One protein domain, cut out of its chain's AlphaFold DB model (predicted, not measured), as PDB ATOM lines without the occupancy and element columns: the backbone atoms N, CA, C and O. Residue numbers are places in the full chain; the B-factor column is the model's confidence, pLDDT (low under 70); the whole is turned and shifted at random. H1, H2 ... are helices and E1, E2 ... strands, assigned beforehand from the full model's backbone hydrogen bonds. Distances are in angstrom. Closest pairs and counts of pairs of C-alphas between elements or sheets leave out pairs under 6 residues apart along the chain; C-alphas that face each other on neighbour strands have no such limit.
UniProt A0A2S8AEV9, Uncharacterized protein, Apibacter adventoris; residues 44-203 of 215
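Overview. This is residues 44 to 203 of the 215 residues of an uncharacterized protein of Apibacter adventoris (UniProt A0A2S8AEV9). A single long, strongly twisted sheet of nine strands forms a curved wall, with E1 at one edge and E9 at the other, and it curls round the helix H3. The small helix H1 lies over the same face near the E1 edge, while the short H2 is off the sheet. The printed part has 160 residues, with three named helices and nine named strands in the order H1 H2 E1 E2 E3 E4 E5 E6 E7 E8 H3 E9; the sheet runs E1 to E9 in that order and is antiparallel throughout. The class is mixed, and the whole is compact and rounded, with a radius of gyration of the C-alphas of 16.0 A and spans of 44 by 34 by 33 A.

Along the chain. H1, residues 44 to 51, begins at C-alpha 44 (38.772, 26.062, -24.354), and H2 holds residues 67 to 70. E1 is residues 74 to 78, E2 is 82 to 88 at 19.3 A, E3 is 91 to 96 at 16.6 A and E4 is 101 to 106 at 16.5 A. E5 is residues 122 to 126, E6 is 132 to 137, E7 is 140 to 147 at 21.9 A and E8 is 152 to 160 at 25.1 A. H3, residues 175 to 186, is 16.3 A long. E9, residues 190 to 196, is 16.6 A long and ends at C-alpha 196 (27.259, 29.358, 5.821).

Arrangement. E1 to E8 form a meander, each strand the antiparallel neighbour of the one before. In the hairpin E1 and E2, at 163 degrees, N 76 and O 84 are 2.9 A apart, within hydrogen-bond range. In the hairpin E4 and E5, at 152 degrees, N 124 and O 104 are 2.8 A apart. In the hairpin E7 and E8, at 145 degrees, N 143 and O 156 are 2.8 A apart. E8 and the edge strand E9 are antiparallel at 140 degrees, with N 191 and O 159 at 2.8 A. From edge to edge the strands' lines turn by 165 degrees. H1 and H3 are on the same face, making two layers, helices on one face of a sheet. H1 has a height over the sheet of 9.8 A and runs across the strands, at 69 degrees to E1 on the local plane; its closest C-alphas to E1 are those of Glu 50 and Leu 76, 5.2 A. The closest C-alphas of H3 and E8 are those of Leu 160 and Glu 184, 7.1 A. H2 is not on the sheet, and H1 and H3 are apart. Every O i to N i+4 pair is within hydrogen-bond range in H1 and H3; H2 is too short for one.

Size, cuts and confidence. The C-alphas farthest apart, of Lys 52 and Lys 149, are 48.0 A apart. The printed part has no cut. The long links are H1 to H2, E4 to E5 and E8 to H3. The mean pLDDT of the printed part is 73.8, and 60 residues are under 70, among them 56 to 72, 109 to 119 and 194 to 203.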
ATOM      1  N   ASP A  44      37.832  25.964 -23.221       67.44
ATOM      2  CA  ASP A  44      38.772  26.062 -24.354       67.44
ATOM      3  C   ASP A  44      38.409  27.136 -25.402       67.44
ATOM      4  O   ASP A  44      39.253  27.934 -25.810       67.44
ATOM      5  N   ASP A  45      37.139  27.225 -25.809       67.75
ATOM      6  CA  ASP A  45      36.698  28.186 -26.829       67.75
ATOM      7  C   ASP A  45      36.777  29.639 -26.328       67.75
ATOM      8  O   ASP A  45      36.848  30.558 -27.138       67.75
ATOM      9  N   ILE A  46      36.784  29.894 -25.014       70.56
ATOM     10  CA  ILE A  46      36.936  31.262 -24.488       70.56
ATOM     11  C   ILE A  46      38.303  31.840 -24.873       70.56
ATOM     12  O   ILE A  46      38.389  33.023 -25.208       70.56
ATOM     13  N   GLU A  47      39.356  31.023 -24.857       67.00
ATOM     14  CA  GLU A  47      40.723  31.449 -25.184       67.00
ATOM     15  C   GLU A  47      40.893  31.689 -26.684       67.00
ATOM     16  O   GLU A  47      41.380  32.736 -27.119       67.00
ATOM     17  N   ASP A  48      40.414  30.742 -27.484       69.06
ATOM     18  CA  ASP A  48      40.438  30.808 -28.941       69.06
ATOM     19  C   ASP A  48      39.724  32.057 -29.477       69.06
ATOM     20  O   ASP A  48      40.152  32.666 -30.464       69.06
ATOM     21  N   LEU A  49      38.614  32.435 -28.842       67.38
ATOM     22  CA  LEU A  49      37.807  33.581 -29.249       67.38
ATOM     23  C   LEU A  49      38.427  34.920 -28.870       67.38
ATOM     24  O   LEU A  49      38.297  35.875 -29.637       67.38
ATOM     25  N   GLU A  50      39.154  34.985 -27.755       67.31
ATOM     26  CA  GLU A  50      39.963  36.154 -27.416       67.31
ATOM     27  C   GLU A  50      41.051  36.397 -28.471       67.31
ATOM     28  O   GLU A  50      41.190  37.512 -28.977       67.31
ATOM     29  N   GLN A  51      41.804  35.355 -28.842       68.19
ATOM     30  CA  GLN A  51      42.936  35.483 -29.770       68.19
ATOM     31  C   GLN A  51      42.516  35.959 -31.165       68.19
ATOM     32  O   GLN A  51      43.274  36.644 -31.854       68.19
ATOM     33  N   LYS A  52      41.293  35.620 -31.581       65.50
ATOM     34  CA  LYS A  52      40.755  35.968 -32.901       65.50
ATOM     35  C   LYS A  52      40.294  37.430 -33.007       65.50
ATOM     36  O   LYS A  52      40.005  37.861 -34.119       65.50
ATOM     37  N   ASN A  53      40.228  38.193 -31.903       62.81
ATOM     38  CA  ASN A  53      39.712  39.577 -31.850       62.81
ATOM     39  C   ASN A  53      38.399  39.780 -32.639       62.81
ATOM     40  O   ASN A  53      38.156  40.828 -33.245       62.81
ATOM     41  N   TYR A  54      37.550  38.755 -32.663       68.25
ATOM     42  CA  TYR A  54      36.354  38.726 -33.489       68.25
ATOM     43  C   TYR A  54      35.235  39.554 -32.847       68.25
ATOM     44  O   TYR A  54      34.844  39.312 -31.702       68.25
ATOM     45  N   ARG A  55      34.697  40.536 -33.578       70.06
ATOM     46  CA  ARG A  55      33.616  41.410 -33.100       70.06
ATOM     47  C   ARG A  55      32.603  41.659 -34.205       70.06
ATOM     48  O   ARG A  55      32.945  42.266 -35.213       70.06
ATOM     49  N   CYS A  56      31.364  41.234 -33.969       67.94
ATOM     50  CA  CYS A  56      30.306  41.238 -34.971       67.94
ATOM     51  C   CYS A  56      28.996  41.909 -34.604       67.94
ATOM     52  O   CYS A  56      27.979  41.693 -35.256       67.94
ATOM     53  N   LEU A  57      29.035  42.792 -33.611       63.72
ATOM     54  CA  LEU A  57      27.953  43.729 -33.351       63.72
ATOM     55  C   LEU A  57      28.454  45.159 -33.563       63.72
ATOM     56  O   LEU A  57      29.430  45.573 -32.936       63.72
ATOM     57  N   ASP A  58      27.737  45.930 -34.384       50.00
ATOM     58  CA  ASP A  58      28.050  47.338 -34.692       50.00
ATOM     59  C   ASP A  58      27.998  48.254 -33.455       50.00
ATOM     60  O   ASP A  58      28.546  49.357 -33.453       50.00
ATOM     61  N   LYS A  59      27.338  47.805 -32.381       53.84
ATOM     62  CA  LYS A  59      27.315  48.456 -31.069       53.84
ATOM     63  C   LYS A  59      27.315  47.402 -29.973       53.84
ATOM     64  O   LYS A  59      26.297  46.763 -29.719       53.84
ATOM     65  N   VAL A  60      28.439  47.260 -29.280       51.88
ATOM     66  CA  VAL A  60      28.484  46.495 -28.034       51.88
ATOM     67  C   VAL A  60      27.999  47.404 -26.914       51.88
ATOM     68  O   VAL A  60      28.710  48.306 -26.479       51.88
ATOM     69  N   ILE A  61      26.759  47.199 -26.477       53.38
ATOM     70  CA  ILE A  61      26.198  47.893 -25.320       53.38
ATOM     71  C   ILE A  61      26.261  46.924 -24.143       53.38
ATOM     72  O   ILE A  61      25.515  45.947 -24.084       53.38
ATOM     73  N   ILE A  62      27.168  47.189 -23.204       56.19
ATOM     74  CA  ILE A  62      27.129  46.558 -21.884       56.19
ATOM     75  C   ILE A  62      26.101  47.348 -21.076       56.19
ATOM     76  O   ILE A  62      26.371  48.440 -20.578       56.19
ATOM     77  N   GLU A  63      24.873  46.840 -21.039       47.38
ATOM     78  CA  GLU A  63      23.786  47.432 -20.265       47.38
ATOM     79  C   GLU A  63      24.008  47.124 -18.782       47.38
ATOM     80  O   GLU A  63      23.770  46.015 -18.321       47.38
ATOM     81  N   GLY A  64      24.493  48.112 -18.036       47.19
ATOM     82  CA  GLY A  64      24.466  48.111 -16.577       47.19
ATOM     83  C   GLY A  64      23.767  49.374 -16.094       47.19
ATOM     84  O   GLY A  64      23.946  50.446 -16.682       47.19
ATOM     85  N   LYS A  65      22.998  49.289 -15.000       43.31
ATOM     86  CA  LYS A  65      22.382  50.476 -14.372       43.31
ATOM     87  C   LYS A  65      23.420  51.548 -14.012       43.31
ATOM     88  O   LYS A  65      23.107  52.737 -14.027       43.31
ATOM     89  N   ASN A  66      24.673  51.152 -13.764       51.72
ATOM     90  CA  ASN A  66      25.786  52.065 -13.537       51.72
ATOM     91  C   ASN A  66      26.672  52.216 -14.789       51.72
ATOM     92  O   ASN A  66      27.578  51.418 -15.038       51.72
ATOM     93  N   LYS A  67      26.462  53.300 -15.547       49.53
ATOM     94  CA  LYS A  67      27.247  53.632 -16.754       49.53
ATOM     95  C   LYS A  67      28.768  53.676 -16.524       49.53
ATOM     96  O   LYS A  67      29.519  53.465 -17.467       49.53
ATOM     97  N   LYS A  68      29.242  53.932 -15.296       51.94
ATOM     98  CA  LYS A  68      30.686  53.952 -14.983       51.94
ATOM     99  C   LYS A  68      31.321  52.558 -14.993       51.94
ATOM    100  O   LYS A  68      32.517  52.444 -15.225       51.94
ATOM    101  N   VAL A  69      30.527  51.524 -14.730       52.34
ATOM    102  CA  VAL A  69      30.974  50.132 -14.608       52.34
ATOM    103  C   VAL A  69      31.090  49.487 -15.983       52.34
ATOM    104  O   VAL A  69      32.120  48.907 -16.303       52.34
ATOM    105  N   ALA A  70      30.077  49.685 -16.831       54.00
ATOM    106  CA  ALA A  70      30.066  49.208 -18.212       54.00
ATOM    107  C   ALA A  70      31.291  49.682 -19.020       54.00
ATOM    108  O   ALA A  70      31.806  48.942 -19.852       54.00
ATOM    109  N   ASN A  71      31.800  50.884 -18.725       57.78
ATOM    110  CA  ASN A  71      32.969  51.464 -19.391       57.78
ATOM    111  C   ASN A  71      34.317  50.844 -18.974       57.78
ATOM    112  O   ASN A  71      35.326  51.154 -19.600       57.78
ATOM    113  N   LYS A  72      34.368  50.020 -17.916       67.94
ATOM    114  CA  LYS A  72      35.614  49.375 -17.462       67.94
ATOM    115  C   LYS A  72      35.925  48.076 -18.203       67.94
ATOM    116  O   LYS A  72      37.052  47.604 -18.130       67.94
ATOM    117  N   PHE A  73      34.952  47.498 -18.900       73.88
ATOM    118  CA  PHE A  73      35.151  46.226 -19.576       73.88
ATOM    119  C   PHE A  73      35.734  46.405 -20.975       73.88
ATOM    120  O   PHE A  73      35.214  47.162 -21.799       73.88
ATOM    121  N   LYS A  74      36.768  45.627 -21.281       77.94
ATOM    122  CA  LYS A  74      37.311  45.476 -22.624       77.94
ATOM    123  C   LYS A  74      36.619  44.313 -23.324       77.94
ATOM    124  O   LYS A  74      36.756  43.165 -22.917       77.94
ATOM    125  N   VAL A  75      35.901  44.587 -24.408       79.62
ATOM    126  CA  VAL A  75      35.264  43.533 -25.214       79.62
ATOM    127  C   VAL A  75      36.343  42.685 -25.885       79.62
ATOM    128  O   VAL A  75      37.162  43.214 -26.633       79.62
ATOM    129  N   LEU A  76      36.343  41.380 -25.644       78.06
ATOM    130  CA  LEU A  76      37.284  40.451 -26.276       78.06
ATOM    131  C   LEU A  76      36.644  39.760 -27.478       78.06
ATOM    132  O   LEU A  76      37.256  39.669 -28.537       78.06
ATOM    133  N   PHE A  77      35.384  39.357 -27.329       80.75
ATOM    134  CA  PHE A  77      34.629  38.657 -28.358       80.75
ATOM    135  C   PHE A  77      33.160  39.076 -28.304       80.75
ATOM    136  O   PHE A  77      32.601  39.257 -27.224       80.75
ATOM    137  N   SER A  78      32.520  39.255 -29.458       79.88
ATOM    138  CA  SER A  78      31.090  39.560 -29.509       79.88
ATOM    139  C   SER A  78      30.468  39.115 -30.821       79.88
ATOM    140  O   SER A  78      30.988  39.431 -31.888       79.88
ATOM    141  N   ASP A  79      29.317  38.458 -30.743       79.75
ATOM    142  CA  ASP A  79      28.458  38.141 -31.879       79.75
ATOM    143  C   ASP A  79      26.970  38.235 -31.485       79.75
ATOM    144  O   ASP A  79      26.616  38.793 -30.444       79.75
ATOM    145  N   GLN A  80      26.077  37.715 -32.329       78.38
ATOM    146  CA  GLN A  80      24.641  37.725 -32.054       78.38
ATOM    147  C   GLN A  80      24.250  36.892 -30.817       78.38
ATOM    148  O   GLN A  80      23.313  37.255 -30.106       78.38
ATOM    149  N   ASN A  81      24.948  35.795 -30.536       82.31
ATOM    150  CA  ASN A  81      24.598  34.850 -29.476       82.31
ATOM    151  C   ASN A  81      25.347  35.118 -28.172       82.31
ATOM    152  O   ASN A  81      24.819  34.822 -27.101       82.31
ATOM    153  N   TYR A  82      26.541  35.694 -28.244       84.94
ATOM    154  CA  TYR A  82      27.462  35.776 -27.127       84.94
ATOM    155  C   TYR A  82      28.219  37.104 -27.088       84.94
ATOM    156  O   TYR A  82      28.518  37.729 -28.105       84.94
ATOM    157  N   LEU A  83      28.575  37.522 -25.878       84.19
ATOM    158  CA  LEU A  83      29.499  38.624 -25.627       84.19
ATOM    159  C   LEU A  83      30.455  38.204 -24.516       84.19
ATOM    160  O   LEU A  83      30.011  37.831 -23.440       84.19
ATOM    161  N   LEU A  84      31.755  38.309 -24.755       84.81
ATOM    162  CA  LEU A  84      32.798  38.114 -23.760       84.81
ATOM    163  C   LEU A  84      33.558  39.427 -23.570       84.81
ATOM    164  O   LEU A  84      34.071  40.013 -24.529       84.81
ATOM    165  N   ALA A  85      33.659  39.871 -22.324       82.38
ATOM    166  CA  ALA A  85      34.401  41.061 -21.952       82.38
ATOM    167  C   ALA A  85      35.320  40.792 -20.754       82.38
ATOM    168  O   ALA A  85      35.003  40.000 -19.873       82.38
ATOM    169  N   GLU A  86      36.467  41.453 -20.726       81.19
ATOM    170  CA  GLU A  86      37.461  41.380 -19.658       81.19
ATOM    171  C   GLU A  86      37.359  42.626 -18.782       81.19
ATOM    172  O   GLU A  86      37.266  43.737 -19.304       81.19
ATOM    173  N   TYR A  87      37.353  42.451 -17.463       77.88
ATOM    174  CA  TYR A  87      37.419  43.569 -16.519       77.88
ATOM    175  C   TYR A  87      38.850  43.838 -16.059       77.88
ATOM    176  O   TYR A  87      39.322  44.971 -16.071       77.88
ATOM    177  N   ASP A  88      39.526  42.769 -15.653       76.56
ATOM    178  CA  ASP A  88      40.921  42.743 -15.248       76.56
ATOM    179  C   ASP A  88      41.537  41.404 -15.681       76.56
ATOM    180  O   ASP A  88      40.887  40.573 -16.313       76.56
ATOM    181  N   SER A  89      42.798  41.169 -15.326       74.75
ATOM    182  CA  SER A  89      43.521  39.954 -15.713       74.75
ATOM    183  C   SER A  89      42.955  38.642 -15.143       74.75
ATOM    184  O   SER A  89      43.424  37.574 -15.545       74.75
ATOM    185  N   LYS A  90      42.017  38.711 -14.188       78.69
ATOM    186  CA  LYS A  90      41.461  37.586 -13.417       78.69
ATOM    187  C   LYS A  90      39.950  37.431 -13.579       78.69
ATOM    188  O   LYS A  90      39.416  36.387 -13.216       78.69
ATOM    189  N   THR A  91      39.267  38.425 -14.143       81.06
ATOM    190  CA  THR A  91      37.806  38.489 -14.188       81.06
ATOM    191  C   THR A  91      37.298  38.707 -15.603       81.06
ATOM    192  O   THR A  91      37.593  39.714 -16.257       81.06
ATOM    193  N   ARG A  92      36.444  37.786 -16.051       83.50
ATOM    194  CA  ARG A  92      35.757  37.855 -17.343       83.50
ATOM    195  C   ARG A  92      34.250  37.807 -17.165       83.50
ATOM    196  O   ARG A  92      33.732  37.150 -16.270       83.50
ATOM    197  N   LEU A  93      33.554  38.496 -18.054       86.06
ATOM    198  CA  LEU A  93      32.107  38.574 -18.120       86.06
ATOM    199  C   LEU A  93      31.643  37.964 -19.445       86.06
ATOM    200  O   LEU A  93      31.976  38.475 -20.513       86.06
ATOM    201  N   LEU A  94      30.875  36.881 -19.373       87.75
ATOM    202  CA  LEU A  94      30.282  36.185 -20.510       87.75
ATOM    203  C   LEU A  94      28.761  36.382 -20.498       87.75
ATOM    204  O   LEU A  94      28.067  35.886 -19.612       87.75
ATOM    205  N   LYS A  95      28.229  37.071 -21.504       87.12
ATOM    206  CA  LYS A  95      26.798  37.132 -21.804       87.12
ATOM    207  C   LYS A  95      26.434  36.029 -22.783       87.12
ATOM    208  O   LYS A  95      27.039  35.925 -23.848       87.12
ATOM    209  N   ASP A  96      25.381  35.294 -22.468       87.75
ATOM    210  CA  ASP A  96      24.646  34.485 -23.433       87.75
ATOM    211  C   ASP A  96      23.341  35.209 -23.776       87.75
ATOM    212  O   ASP A  96      22.404  35.268 -22.973       87.75
ATOM    213  N   ASN A  97      23.291  35.777 -24.982       83.06
ATOM    214  CA  ASN A  97      22.131  36.495 -25.507       83.06
ATOM    215  C   ASN A  97      20.948  35.556 -25.764       83.06
ATOM    216  O   ASN A  97      19.798  35.972 -25.629       83.06
ATOM    217  N   LYS A  98      21.205  34.288 -26.109       83.31
ATOM    218  CA  LYS A  98      20.166  33.299 -26.419       83.31
ATOM    219  C   LYS A  98      19.393  32.887 -25.170       83.31
ATOM    220  O   LYS A  98      18.171  32.766 -25.215       83.31
ATOM    221  N   ASN A  99      20.094  32.670 -24.060       83.75
ATOM    222  CA  ASN A  99      19.486  32.319 -22.773       83.75
ATOM    223  C   ASN A  99      19.187  33.542 -21.886       83.75
ATOM    224  O   ASN A  99      18.575  33.384 -20.825       83.75
ATOM    225  N   ASN A 100      19.585  34.740 -22.331       84.00
ATOM    226  CA  ASN A 100      19.521  35.999 -21.591       84.00
ATOM    227  C   ASN A 100      20.083  35.849 -20.170       84.00
ATOM    228  O   ASN A 100      19.363  35.984 -19.178       84.00
ATOM    229  N   THR A 101      21.359  35.481 -20.091       85.00
ATOM    230  CA  THR A 101      22.067  35.255 -18.828       85.00
ATOM    231  C   THR A 101      23.471  35.833 -18.881       85.00
ATOM    232  O   THR A 101      24.094  35.892 -19.942       85.00
ATOM    233  N   TRP A 102      23.962  36.233 -17.715       86.88
ATOM    234  CA  TRP A 102      25.305  36.750 -17.518       86.88
ATOM    235  C   TRP A 102      26.060  35.844 -16.555       86.88
ATOM    236  O   TRP A 102      25.564  35.506 -15.478       86.88
ATOM    237  N   PHE A 103      27.268  35.470 -16.957       88.31
ATOM    238  CA  PHE A 103      28.207  34.712 -16.150       88.31
ATOM    239  C   PHE A 103      29.446  35.558 -15.890       88.31
ATOM    240  O   PHE A 103      30.027  36.120 -16.818       88.31
ATOM    241  N   LEU A 104      29.874  35.615 -14.637       87.00
ATOM    242  CA  LEU A 104      31.193  36.093 -14.261       87.00
ATOM    243  C   LEU A 104      32.108  34.890 -14.056       87.00
ATOM    244  O   LEU A 104      31.745  33.964 -13.339       87.00
ATOM    245  N   ILE A 105      33.283  34.907 -14.664       86.38
ATOM    246  CA  ILE A 105      34.272  33.835 -14.585       86.38
ATOM    247  C   ILE A 105      35.511  34.419 -13.915       86.38
ATOM    248  O   ILE A 105      36.058  35.413 -14.402       86.38
ATOM    249  N   LYS A 106      35.937  33.808 -12.807       82.88
ATOM    250  CA  LYS A 106      37.063  34.277 -11.995       82.88
ATOM    251  C   LYS A 106      38.193  33.248 -11.988       82.88
ATOM    252  O   LYS A 106      37.950  32.058 -11.789       82.88
ATOM    253  N   ALA A 107      39.418  33.709 -12.211       78.62
ATOM    254  CA  ALA A 107      40.644  32.929 -12.065       78.62
ATOM    255  C   ALA A 107      41.189  33.032 -10.624       78.62
ATOM    256  O   ALA A 107      41.008  34.078  -9.993       78.62
ATOM    257  N   PRO A 108      41.870  31.996 -10.101       72.00
ATOM    258  CA  PRO A 108      42.448  32.032  -8.761       72.00
ATOM    259  C   PRO A 108      43.650  32.975  -8.708       72.00
ATOM    260  O   PRO A 108      44.388  33.141  -9.682       72.00
ATOM    261  N   GLU A 109      43.898  33.571  -7.544       64.19
ATOM    262  CA  GLU A 109      45.130  34.327  -7.334       64.19
ATOM    263  C   GLU A 109      46.342  33.385  -7.217       64.19
ATOM    264  O   GLU A 109      46.226  32.328  -6.596       64.19
ATOM    265  N   PRO A 110      47.524  33.729  -7.775       56.19
ATOM    266  CA  PRO A 110      47.893  34.946  -8.509       56.19
ATOM    267  C   PRO A 110      47.785  34.820 -10.049       56.19
ATOM    268  O   PRO A 110      48.414  35.593 -10.773       56.19
ATOM    269  N   ASN A 111      47.036  33.850 -10.575       61.12
ATOM    270  CA  ASN A 111      47.073  33.485 -11.991       61.12
ATOM    271  C   ASN A 111      46.304  34.472 -12.883       61.12
ATOM    272  O   ASN A 111      45.276  35.027 -12.502       61.12
ATOM    273  N   ASN A 112      46.806  34.679 -14.103       63.47
ATOM    274  CA  ASN A 112      46.113  35.417 -15.156       63.47
ATOM    275  C   ASN A 112      45.531  34.440 -16.187       63.47
ATOM    276  O   ASN A 112      46.035  33.332 -16.357       63.47
ATOM    277  N   PHE A 113      44.512  34.866 -16.935       68.62
ATOM    278  CA  PHE A 113      43.971  34.063 -18.041       68.62
ATOM    279  C   PHE A 113      44.956  33.822 -19.203       68.62
ATOM    280  O   PHE A 113      44.681  33.000 -20.066       68.62
ATOM    281  N   LYS A 114      46.103  34.519 -19.253       55.53
ATOM    282  CA  LYS A 114      47.085  34.446 -20.356       55.53
ATOM    283  C   LYS A 114      48.272  33.508 -20.092       55.53
ATOM    284  O   LYS A 114      49.184  33.446 -20.911       55.53
ATOM    285  N   GLY A 115      48.282  32.788 -18.970       51.72
ATOM    286  CA  GLY A 115      49.395  31.935 -18.539       51.72
ATOM    287  C   GLY A 115      49.004  30.938 -17.445       51.72
ATOM    288  O   GLY A 115      49.772  30.726 -16.507       51.72
ATOM    289  N   MET A 116      47.796  30.371 -17.521       52.44
ATOM    290  CA  MET A 116      47.194  29.582 -16.442       52.44
ATOM    291  C   MET A 116      47.961  28.283 -16.147       52.44
ATOM    292  O   MET A 116      47.829  27.285 -16.849       52.44
ATOM    293  N   GLY A 117      48.721  28.279 -15.047       44.41
ATOM    294  CA  GLY A 117      49.234  27.058 -14.424       44.41
ATOM    295  C   GLY A 117      48.188  26.316 -13.582       44.41
ATOM    296  O   GLY A 117      48.311  25.108 -13.423       44.41
ATOM    297  N   TYR A 118      47.151  26.999 -13.072       50.78
ATOM    298  CA  TYR A 118      46.082  26.376 -12.279       50.78
ATOM    299  C   TYR A 118      44.765  27.168 -12.369       50.78
ATOM    300  O   TYR A 118      44.629  28.203 -11.724       50.78
ATOM    301  N   GLY A 119      43.812  26.651 -13.145       63.47
ATOM    302  CA  GLY A 119      42.388  26.615 -12.801       63.47
ATOM    303  C   GLY A 119      41.488  27.861 -12.875       63.47
ATOM    304  O   GLY A 119      41.913  28.959 -13.222       63.47
ATOM    305  N   LEU A 120      40.211  27.655 -12.532       74.19
ATOM    306  CA  LEU A 120      39.153  28.647 -12.315       74.19
ATOM    307  C   LEU A 120      38.713  28.606 -10.844       74.19
ATOM    308  O   LEU A 120      38.466  27.535 -10.299       74.19
ATOM    309  N   ASP A 121      38.565  29.777 -10.230       76.75
ATOM    310  CA  ASP A 121      38.156  29.941  -8.825       76.75
ATOM    311  C   ASP A 121      36.637  29.769  -8.652       76.75
ATOM    312  O   ASP A 121      36.135  29.132  -7.723       76.75
ATOM    313  N   GLY A 122      35.873  30.317  -9.599       84.00
ATOM    314  CA  GLY A 122      34.422  30.323  -9.511       84.00
ATOM    315  C   GLY A 122      33.742  30.837 -10.769       84.00
ATOM    316  O   GLY A 122      34.304  31.623 -11.540       84.00
ATOM    317  N   ILE A 123      32.494  30.406 -10.948       87.94
ATOM    318  CA  ILE A 123      31.572  30.970 -11.937       87.94
ATOM    319  C   ILE A 123      30.359  31.526 -11.204       87.94
ATOM    320  O   ILE A 123      29.672  30.803 -10.487       87.94
ATOM    321  N   TYR A 124      30.061  32.802 -11.412       88.69
ATOM    322  CA  TYR A 124      28.960  33.496 -10.759       88.69
ATOM    323  C   TYR A 124      27.866  33.775 -11.783       88.69
ATOM    324  O   TYR A 124      28.124  34.297 -12.864       88.69
ATOM    325  N   ILE A 125      26.632  33.430 -11.438       90.12
ATOM    326  CA  ILE A 125      25.440  33.738 -12.224       90.12
ATOM    327  C   ILE A 125      24.926  35.090 -11.754       90.12
ATOM    328  O   ILE A 125      24.631  35.250 -10.564       90.12
ATOM    329  N   LEU A 126      24.800  36.038 -12.680       85.00
ATOM    330  CA  LEU A 126      24.400  37.406 -12.370       85.00
ATOM    331  C   LEU A 126      22.931  37.681 -12.727       85.00
ATOM    332  O   LEU A 126      22.352  37.033 -13.603       85.00
ATOM    333  N   ASP A 127      22.333  38.664 -12.056       79.50
ATOM    334  CA  ASP A 127      21.054  39.252 -12.448       79.50
ATOM    335  C   ASP A 127      21.217  40.261 -13.602       79.50
ATOM    336  O   ASP A 127      22.308  40.496 -14.126       79.50
ATOM    337  N   ASN A 128      20.103  40.870 -14.014       76.50
ATOM    338  CA  ASN A 128      20.096  41.893 -15.064       76.50
ATOM    339  C   ASN A 128      20.849  43.172 -14.666       76.50
ATOM    340  O   ASN A 128      21.186  43.974 -15.533       76.50
ATOM    341  N   ASP A 129      21.090  43.368 -13.372       71.75
ATOM    342  CA  ASP A 129      21.827  44.495 -12.818       71.75
ATOM    343  C   ASP A 129      23.315  44.154 -12.597       71.75
ATOM    344  O   ASP A 129      24.063  44.991 -12.095       71.75
ATOM    345  N   LEU A 130      23.757  42.970 -13.050       73.25
ATOM    346  CA  LEU A 130      25.106  42.416 -12.904       73.25
ATOM    347  C   LEU A 130      25.501  42.089 -11.455       73.25
ATOM    348  O   LEU A 130      26.690  42.056 -11.129       73.25
ATOM    349  N   ASN A 131      24.522  41.795 -10.598       75.31
ATOM    350  CA  ASN A 131      24.751  41.353  -9.226       75.31
ATOM    351  C   ASN A 131      24.769  39.827  -9.145       75.31
ATOM    352  O   ASN A 131      23.928  39.176  -9.770       75.31
ATOM    353  N   PRO A 132      25.667  39.227  -8.352       80.12
ATOM    354  CA  PRO A 132      25.707  37.783  -8.190       80.12
ATOM    355  C   PRO A 132      24.451  37.278  -7.468       80.12
ATOM    356  O   PRO A 132      24.103  37.742  -6.384       80.12
ATOM    357  N   ILE A 133      23.785  36.289  -8.065       86.62
ATOM    358  CA  ILE A 133      22.643  35.577  -7.472       86.62
ATOM    359  C   ILE A 133      23.074  34.194  -6.992       86.62
ATOM    360  O   ILE A 133      22.647  33.731  -5.934       86.62
ATOM    361  N   PHE A 134      23.939  33.534  -7.762       89.88
ATOM    362  CA  PHE A 134      24.518  32.244  -7.410       89.88
ATOM    363  C   PHE A 134      26.004  32.216  -7.753       89.88
ATOM    364  O   PHE A 134      26.427  32.886  -8.692       89.88
ATOM    365  N   SER A 135      26.772  31.404  -7.038       89.19
ATOM    366  CA  SER A 135      28.114  30.992  -7.434       89.19
ATOM    367  C   SER A 135      28.180  29.480  -7.565       89.19
ATOM    368  O   SER A 135      27.453  28.738  -6.902       89.19
ATOM    369  N   ILE A 136      29.040  29.035  -8.466       88.56
ATOM    370  CA  ILE A 136      29.383  27.646  -8.716       88.56
ATOM    371  C   ILE A 136      30.878  27.544  -8.441       88.56
ATOM    372  O   ILE A 136      31.670  28.201  -9.121       88.56
ATOM    373  N   HIS A 137      31.234  26.730  -7.454       84.94
ATOM    374  CA  HIS A 137      32.608  26.410  -7.090       84.94
ATOM    375  C   HIS A 137      32.852  24.903  -7.237       84.94
ATOM    376  O   HIS A 137      31.947  24.133  -7.576       84.94
ATOM    377  N   SER A 138      34.083  24.469  -6.987       80.25
ATOM    378  CA  SER A 138      34.470  23.057  -6.985       80.25
ATOM    379  C   SER A 138      33.587  22.231  -6.041       80.25
ATOM    380  O   SER A 138      33.721  22.288  -4.823       80.25
ATOM    381  N   GLY A 139      32.665  21.455  -6.620       77.88
ATOM    382  CA  GLY A 139      31.756  20.565  -5.890       77.88
ATOM    383  C   GLY A 139      30.546  21.222  -5.212       77.88
ATOM    384  O   GLY A 139      29.713  20.495  -4.667       77.88
ATOM    385  N   GLU A 140      30.383  22.547  -5.266       86.88
ATOM    386  CA  GLU A 140      29.288  23.235  -4.570       86.88
ATOM    387  C   GLU A 140      28.658  24.387  -5.361       86.88
ATOM    388  O   GLU A 140      29.260  24.989  -6.248       86.88
ATOM    389  N   ILE A 141      27.399  24.683  -5.033       89.94
ATOM    390  CA  ILE A 141      26.674  25.850  -5.532       89.94
ATOM    391  C   ILE A 141      26.180  26.627  -4.322       89.94
ATOM    392  O   ILE A 141      25.594  26.056  -3.399       89.94
ATOM    393  N   SER A 142      26.360  27.937  -4.365       88.81
ATOM    394  CA  SER A 142      25.936  28.858  -3.322       88.81
ATOM    395  C   SER A 142      24.974  29.891  -3.890       88.81
ATOM    396  O   SER A 142      25.106  30.334  -5.026       88.81
ATOM    397  N   LYS A 143      23.965  30.263  -3.108       88.38
ATOM    398  CA  LYS A 143      23.009  31.326  -3.414       88.38
ATOM    399  C   LYS A 143      23.335  32.554  -2.584       88.38
ATOM    400  O   LYS A 143      23.374  32.457  -1.359       88.38
ATOM    401  N   TYR A 144      23.483  33.700  -3.231       83.19
ATOM    402  CA  TYR A 144      23.676  34.979  -2.561       83.19
ATOM    403  C   TYR A 144      22.366  35.467  -1.949       83.19
ATOM    404  O   TYR A 144      21.288  35.395  -2.549       83.19
ATOM    405  N   ARG A 145      22.458  35.964  -0.720       75.38
ATOM    406  CA  ARG A 145      21.365  36.614  -0.006       75.38
ATOM    407  C   ARG A 145      21.862  37.918   0.586       75.38
ATOM    408  O   ARG A 145      22.911  37.955   1.225       75.38
ATOM    409  N   ILE A 146      21.052  38.950   0.400       68.38
ATOM    410  CA  ILE A 146      21.194  40.243   1.057       68.38
ATOM    411  C   ILE A 146      20.214  40.245   2.229       68.38
ATOM    412  O   ILE A 146      19.029  39.950   2.049       68.38
ATOM    413  N   ASP A 147      20.711  40.503   3.435       65.31
ATOM    414  CA  ASP A 147      19.886  40.735   4.618       65.31
ATOM    415  C   ASP A 147      19.865  42.232   4.935       65.31
ATOM    416  O   ASP A 147      20.779  42.759   5.576       65.31
ATOM    417  N   ASP A 148      18.797  42.908   4.510       61.69
ATOM    418  CA  ASP A 148      18.614  44.351   4.716       61.69
ATOM    419  C   ASP A 148      18.553  44.731   6.201       61.69
ATOM    420  O   ASP A 148      18.963  45.825   6.593       61.69
ATOM    421  N   LYS A 149      18.063  43.827   7.061       67.50
ATOM    422  CA  LYS A 149      17.951  44.085   8.505       67.50
ATOM    423  C   LYS A 149      19.308  44.002   9.185       67.50
ATOM    424  O   LYS A 149      19.582  44.771  10.103       67.50
ATOM    425  N   LEU A 150      20.142  43.061   8.751       63.12
ATOM    426  CA  LEU A 150      21.483  42.868   9.294       63.12
ATOM    427  C   LEU A 150      22.548  43.690   8.564       63.12
ATOM    428  O   LEU A 150      23.685  43.712   9.037       63.12
ATOM    429  N   LYS A 151      22.198  44.343   7.445       65.56
ATOM    430  CA  LYS A 151      23.138  44.980   6.507       65.56
ATOM    431  C   LYS A 151      24.300  44.048   6.159       65.56
ATOM    432  O   LYS A 151      25.461  44.452   6.151       65.56
ATOM    433  N   LYS A 152      23.992  42.763   5.974       62.53
ATOM    434  CA  LYS A 152      24.985  41.710   5.757       62.53
ATOM    435  C   LYS A 152      24.571  40.832   4.600       62.53
ATOM    436  O   LYS A 152      23.403  40.486   4.455       62.53
ATOM    437  N   ASN A 153      25.572  40.420   3.843       64.44
ATOM    438  CA  ASN A 153      25.421  39.444   2.784       64.44
ATOM    439  C   ASN A 153      25.854  38.081   3.315       64.44
ATOM    440  O   ASN A 153      26.766  37.988   4.138       64.44
ATOM    441  N   TYR A 154      25.168  37.030   2.887       69.50
ATOM    442  CA  TYR A 154      25.545  35.662   3.213       69.50
ATOM    443  C   TYR A 154      25.225  34.735   2.048       69.50
ATOM    444  O   TYR A 154      24.368  35.031   1.208       69.50
ATOM    445  N   THR A 155      25.906  33.599   2.009       76.81
ATOM    446  CA  THR A 155      25.648  32.542   1.042       76.81
ATOM    447  C   THR A 155      24.852  31.419   1.696       76.81
ATOM    448  O   THR A 155      24.937  31.131   2.893       76.81
ATOM    449  N   ILE A 156      23.993  30.793   0.902       82.38
ATOM    450  CA  ILE A 156      23.304  29.566   1.284       82.38
ATOM    451  C   ILE A 156      23.756  28.490   0.319       82.38
ATOM    452  O   ILE A 156      23.561  28.642  -0.886       82.38
ATOM    453  N   ARG A 157      24.297  27.388   0.836       88.69
ATOM    454  CA  ARG A 157      24.593  26.224   0.003       88.69
ATOM    455  C   ARG A 157      23.299  25.672  -0.574       88.69
ATOM    456  O   ARG A 157      22.324  25.446   0.154       88.69
ATOM    457  N   VAL A 158      23.294  25.436  -1.879       89.38
ATOM    458  CA  VAL A 158      22.154  24.878  -2.600       89.38
ATOM    459  C   VAL A 158      22.529  23.574  -3.280       89.38
ATOM    460  O   VAL A 158      23.591  23.426  -3.877       89.38
ATOM    461  N   LYS A 159      21.611  22.615  -3.215       89.62
ATOM    462  CA  LYS A 159      21.709  21.346  -3.924       89.62
ATOM    463  C   LYS A 159      20.628  21.286  -4.985       89.62
ATOM    464  O   LYS A 159      19.445  21.405  -4.672       89.62
ATOM    465  N   LEU A 160      21.022  21.081  -6.237       90.19
ATOM    466  CA  LEU A 160      20.064  20.874  -7.319       90.19
ATOM    467  C   LEU A 160      19.277  19.583  -7.077       90.19
ATOM    468  O   LEU A 160      19.843  18.554  -6.706       90.19
ATOM    469  N   ASN A 161      17.967  19.627  -7.319       86.50
ATOM    470  CA  ASN A 161      17.125  18.431  -7.210       86.50
ATOM    471  C   ASN A 161      17.376  17.474  -8.380       86.50
ATOM    472  O   ASN A 161      17.263  16.254  -8.253       86.50
ATOM    473  N   LYS A 162      17.743  18.036  -9.536       86.19
ATOM    474  CA  LYS A 162      18.244  17.271 -10.669       86.19
ATOM    475  C   LYS A 162      19.625  16.722 -10.335       86.19
ATOM    476  O   LYS A 162      20.503  17.464  -9.906       86.19
ATOM    477  N   LYS A 163      19.835  15.429 -10.592       80.75
ATOM    478  CA  LYS A 163      21.163  14.817 -10.494       80.75
ATOM    479  C   LYS A 163      22.061  15.397 -11.584       80.75
ATOM    480  O   LYS A 163      21.980  14.987 -12.739       80.75
ATOM    481  N   ILE A 164      22.894  16.351 -11.199       78.81
ATOM    482  CA  ILE A 164      24.002  16.861 -11.998       78.81
ATOM    483  C   ILE A 164      25.262  16.502 -11.227       78.81
ATOM    484  O   ILE A 164      25.359  16.799 -10.037       78.81
ATOM    485  N   ASN A 165      26.191  15.814 -11.887       74.31
ATOM    486  CA  ASN A 165      27.475  15.519 -11.277       74.31
ATOM    487  C   ASN A 165      28.319  16.793 -11.340       74.31
ATOM    488  O   ASN A 165      28.938  17.074 -12.366       74.31
ATOM    489  N   LEU A 166      28.260  17.603 -10.281       74.88
ATOM    490  CA  LEU A 166      29.157  18.742 -10.145       74.88
ATOM    491  C   LEU A 166      30.570  18.187 -10.052       74.88
ATOM    492  O   LEU A 166      30.886  17.403  -9.161       74.88
ATOM    493  N   LYS A 167      31.390  18.537 -11.036       69.12
ATOM    494  CA  LYS A 167      32.768  18.070 -11.090       69.12
ATOM    495  C   LYS A 167      33.539  18.710  -9.939       69.12
ATOM    496  O   LYS A 167      33.280  19.852  -9.569       69.12
ATOM    497  N   GLU A 168      34.512  17.974  -9.411       61.88
ATOM    498  CA  GLU A 168      35.439  18.464  -8.380       61.88
ATOM    499  C   GLU A 168      36.278  19.658  -8.855       61.88
ATOM    500  O   GLU A 168      36.897  20.332  -8.048       61.88
ATOM    501  N   SER A 169      36.315  19.903 -10.166       69.12
ATOM    502  CA  SER A 169      37.035  21.003 -10.790       69.12
ATOM    503  C   SER A 169      36.118  21.654 -11.831       69.12
ATOM    504  O   SER A 169      35.559  20.972 -12.704       69.12
ATOM    505  N   ILE A 170      35.919  22.966 -11.698       75.12
ATOM    506  CA  ILE A 170      35.040  23.794 -12.543       75.12
ATOM    507  C   ILE A 170      35.525  23.799 -13.996       75.12
ATOM    508  O   ILE A 170      34.731  23.844 -14.927       75.12
ATOM    509  N   GLU A 171      36.829  23.680 -14.196       71.44
ATOM    510  CA  GLU A 171      37.513  23.643 -15.488       71.44
ATOM    511  C   GLU A 171      37.082  22.452 -16.336       71.44
ATOM    512  O   GLU A 171      37.117  22.505 -17.562       71.44
ATOM    513  N   LYS A 172      36.642  21.364 -15.699       76.06
ATOM    514  CA  LYS A 172      36.106  20.213 -16.422       76.06
ATOM    515  C   LYS A 172      34.653  20.428 -16.839       76.06
ATOM    516  O   LYS A 172      34.110  19.566 -17.529       76.06
ATOM    517  N   MET A 173      33.977  21.481 -16.378       79.19
ATOM    518  CA  MET A 173      32.569  21.734 -16.674       79.19
ATOM    519  C   MET A 173      32.410  22.308 -18.079       79.19
ATOM    520  O   MET A 173      33.033  23.293 -18.444       79.19
ATOM    521  N   SER A 174      31.533  21.706 -18.869       81.19
ATOM    522  CA  SER A 174      31.168  22.224 -20.180       81.19
ATOM    523  C   SER A 174      30.172  23.377 -20.067       81.19
ATOM    524  O   SER A 174      29.388  23.478 -19.120       81.19
ATOM    525  N   TYR A 175      30.111  24.198 -21.111       83.56
ATOM    526  CA  TYR A 175      29.127  25.273 -21.208       83.56
ATOM    527  C   TYR A 175      27.682  24.765 -21.108       83.56
ATOM    528  O   TYR A 175      26.839  25.362 -20.443       83.56
ATOM    529  N   ASN A 176      27.388  23.620 -21.729       84.12
ATOM    530  CA  ASN A 176      26.062  23.013 -21.659       84.12
ATOM    531  C   ASN A 176      25.698  22.611 -20.222       84.12
ATOM    532  O   ASN A 176      24.552  22.791 -19.818       84.12
ATOM    533  N   GLU A 177      26.657  22.108 -19.437       85.94
ATOM    534  CA  GLU A 177      26.445  21.825 -18.013       85.94
ATOM    535  C   GLU A 177      26.135  23.118 -17.238       85.94
ATOM    536  O   GLU A 177      25.162  23.136 -16.483       85.94
ATOM    537  N   LEU A 178      26.861  24.215 -17.498       86.88
ATOM    538  CA  LEU A 178      26.584  25.535 -16.906       86.88
ATOM    539  C   LEU A 178      25.176  26.041 -17.236       86.88
ATOM    540  O   LEU A 178      24.443  26.467 -16.344       86.88
ATOM    541  N   VAL A 179      24.761  25.951 -18.503       88.06
ATOM    542  CA  VAL A 179      23.415  26.360 -18.936       88.06
ATOM    543  C   VAL A 179      22.339  25.501 -18.274       88.06
ATOM    544  O   VAL A 179      21.319  26.035 -17.839       88.06
ATOM    545  N   ILE A 180      22.548  24.186 -18.155       89.81
ATOM    546  CA  ILE A 180      21.599  23.305 -17.461       89.81
ATOM    547  C   ILE A 180      21.490  23.708 -15.988       89.81
ATOM    548  O   ILE A 180      20.373  23.859 -15.496       89.81
ATOM    549  N   ILE A 181      22.615  23.919 -15.296       90.75
ATOM    550  CA  ILE A 181      22.628  24.381 -13.900       90.75
ATOM    551  C   ILE A 181      21.844  25.689 -13.774       90.75
ATOM    552  O   ILE A 181      20.912  25.767 -12.972       90.75
ATOM    553  N   PHE A 182      22.148  26.681 -14.613       90.56
ATOM    554  CA  PHE A 182      21.431  27.955 -14.650       90.56
ATOM    555  C   PHE A 182      19.918  27.767 -14.827       90.56
ATOM    556  O   PHE A 182      19.128  28.362 -14.095       90.56
ATOM    557  N   GLN A 183      19.492  26.913 -15.760       90.94
ATOM    558  CA  GLN A 183      18.073  26.657 -16.003       90.94
ATOM    559  C   GLN A 183      17.376  26.004 -14.804       90.94
ATOM    560  O   GLN A 183      16.235  26.358 -14.505       90.94
ATOM    561  N   GLU A 184      18.025  25.065 -14.111       93.31
ATOM    562  CA  GLU A 184      17.469  24.453 -12.897       93.31
ATOM    563  C   GLU A 184      17.374  25.472 -11.749       93.31
ATOM    564  O   GLU A 184      16.336  25.558 -11.086       93.31
ATOM    565  N   LEU A 185      18.404  26.307 -11.563       92.12
ATOM    566  CA  LEU A 185      18.408  27.383 -10.566       92.12
ATOM    567  C   LEU A 185      17.315  28.422 -10.845       92.12
ATOM    568  O   LEU A 185      16.559  28.783  -9.943       92.12
ATOM    569  N   LYS A 186      17.157  28.843 -12.105       89.00
ATOM    570  CA  LYS A 186      16.119  29.795 -12.534       89.00
ATOM    571  C   LYS A 186      14.703  29.265 -12.301       89.00
ATOM    572  O   LYS A 186      13.809  30.037 -11.971       89.00
ATOM    573  N   LYS A 187      14.495  27.953 -12.441       91.38
ATOM    574  CA  LYS A 187      13.212  27.284 -12.155       91.38
ATOM    575  C   LYS A 187      12.943  27.094 -10.658       91.38
ATOM    576  O   LYS A 187      11.871  26.615 -10.307       91.38
ATOM    577  N   GLY A 188      13.897  27.417  -9.783       91.19
ATOM    578  CA  GLY A 188      13.781  27.127  -8.354       91.19
ATOM    579  C   GLY A 188      13.934  25.641  -8.019       91.19
ATOM    580  O   GLY A 188      13.502  25.214  -6.954       91.19
ATOM    581  N   ASN A 189      14.521  24.833  -8.911       91.25
ATOM    582  CA  ASN A 189      14.612  23.383  -8.737       91.25
ATOM    583  C   ASN A 189      15.836  22.963  -7.900       91.25
ATOM    584  O   ASN A 189      16.704  22.203  -8.345       91.25
ATOM    585  N   TYR A 190      15.914  23.483  -6.680       92.56
ATOM    586  CA  TYR A 190      16.987  23.214  -5.727       92.56
ATOM    587  C   TYR A 190      16.473  23.229  -4.287       92.56
ATOM    588  O   TYR A 190      15.395  23.739  -3.992       92.56
ATOM    589  N   THR A 191      17.279  22.680  -3.386       90.69
ATOM    590  CA  THR A 191      17.071  22.715  -1.939       90.69
ATOM    591  C   THR A 191      18.183  23.513  -1.274       90.69
ATOM    592  O   THR A 191      19.355  23.377  -1.621       90.69
ATOM    593  N   GLU A 192      17.815  24.373  -0.329       90.69
ATOM    594  CA  GLU A 192      18.756  25.094   0.531       90.69
ATOM    595  C   GLU A 192      19.188  24.139   1.663       90.69
ATOM    596  O   GLU A 192      18.348  23.679   2.436       90.69
ATOM    597  N   ILE A 193      20.477  23.785   1.723       85.94
ATOM    598  CA  ILE A 193      21.005  22.705   2.589       85.94
ATOM    599  C   ILE A 193      21.804  23.205   3.799       85.94
ATOM    600  O   ILE A 193      22.024  22.447   4.739       85.94
ATOM    601  N   GLY A 194      22.202  24.477   3.823       68.75
ATOM    602  CA  GLY A 194      22.897  25.064   4.965       68.75
ATOM    603  C   GLY A 194      23.171  26.549   4.769       68.75
ATOM    604  O   GLY A 194      23.475  26.987   3.660       68.75
ATOM    605  N   LYS A 195      23.046  27.329   5.849       64.50
ATOM    606  CA  LYS A 195      23.538  28.709   5.885       64.50
ATOM    607  C   LYS A 195      24.996  28.664   6.302       64.50
ATOM    608  O   LYS A 195      25.277  28.299   7.442       64.50
ATOM    609  N   GLU A 196      25.889  29.074   5.419       58.31
ATOM    610  CA  GLU A 196      27.259  29.358   5.821       58.31
ATOM    611  C   GLU A 196      27.356  30.856   6.064       58.31
ATOM    612  O   GLU A 196      27.040  31.686   5.213       58.31
ATOM    613  N   LYS A 197      27.693  31.217   7.303       45.31
ATOM    614  CA  LYS A 197      28.209  32.552   7.567       45.31
ATOM    615  C   LYS A 197      29.673  32.497   7.184       45.31
ATOM    616  O   LYS A 197      30.469  32.022   7.986       45.31
ATOM    617  N   GLU A 198      30.012  32.996   6.012       44.59
ATOM    618  CA  GLU A 198      31.395  33.338   5.726       44.59
ATOM    619  C   GLU A 198      31.594  34.844   5.706       44.59
ATOM    620  O   GLU A 198      30.698  35.621   5.359       44.59
ATOM    621  N   HIS A 199      32.782  35.229   6.169       36.72
ATOM    622  CA  HIS A 199      33.341  36.567   6.117       36.72
ATOM    623  C   HIS A 199      33.556  36.970   4.655       36.72
ATOM    624  O   HIS A 199      34.678  37.022   4.177       36.72
ATOM    625  N   PHE A 200      32.473  37.272   3.942       42.16
ATOM    626  CA  PHE A 200      32.570  37.974   2.671       42.16
ATOM    627  C   PHE A 200      33.044  39.402   2.959       42.16
ATOM    628  O   PHE A 200      32.250  40.266   3.345       42.16
ATOM    629  N   PHE A 201      34.339  39.659   2.774       38.00
ATOM    630  CA  PHE A 201      34.789  40.996   2.417       38.00
ATOM    631  C   PHE A 201      34.341  41.211   0.975       38.00
ATOM    632  O   PHE A 201      34.907  40.665   0.032       38.00
ATOM    633  N   TYR A 202      33.261  41.975   0.812       37.72
ATOM    634  CA  TYR A 202      32.752  42.405  -0.496       37.72
ATOM    635  C   TYR A 202      33.848  43.044  -1.371       37.72
ATOM    636  O   TYR A 202      33.715  43.064  -2.588       37.72
ATOM    637  N   GLU A 203      34.919  43.523  -0.736       35.72
ATOM    638  CA  GLU A 203      36.078  44.166  -1.352       35.72
ATOM    639  C   GLU A 203      37.037  43.187  -2.063       35.72
ATOM    640  O   GLU A 203      37.767  43.622  -2.950       35.72
TER     641      GLU A 203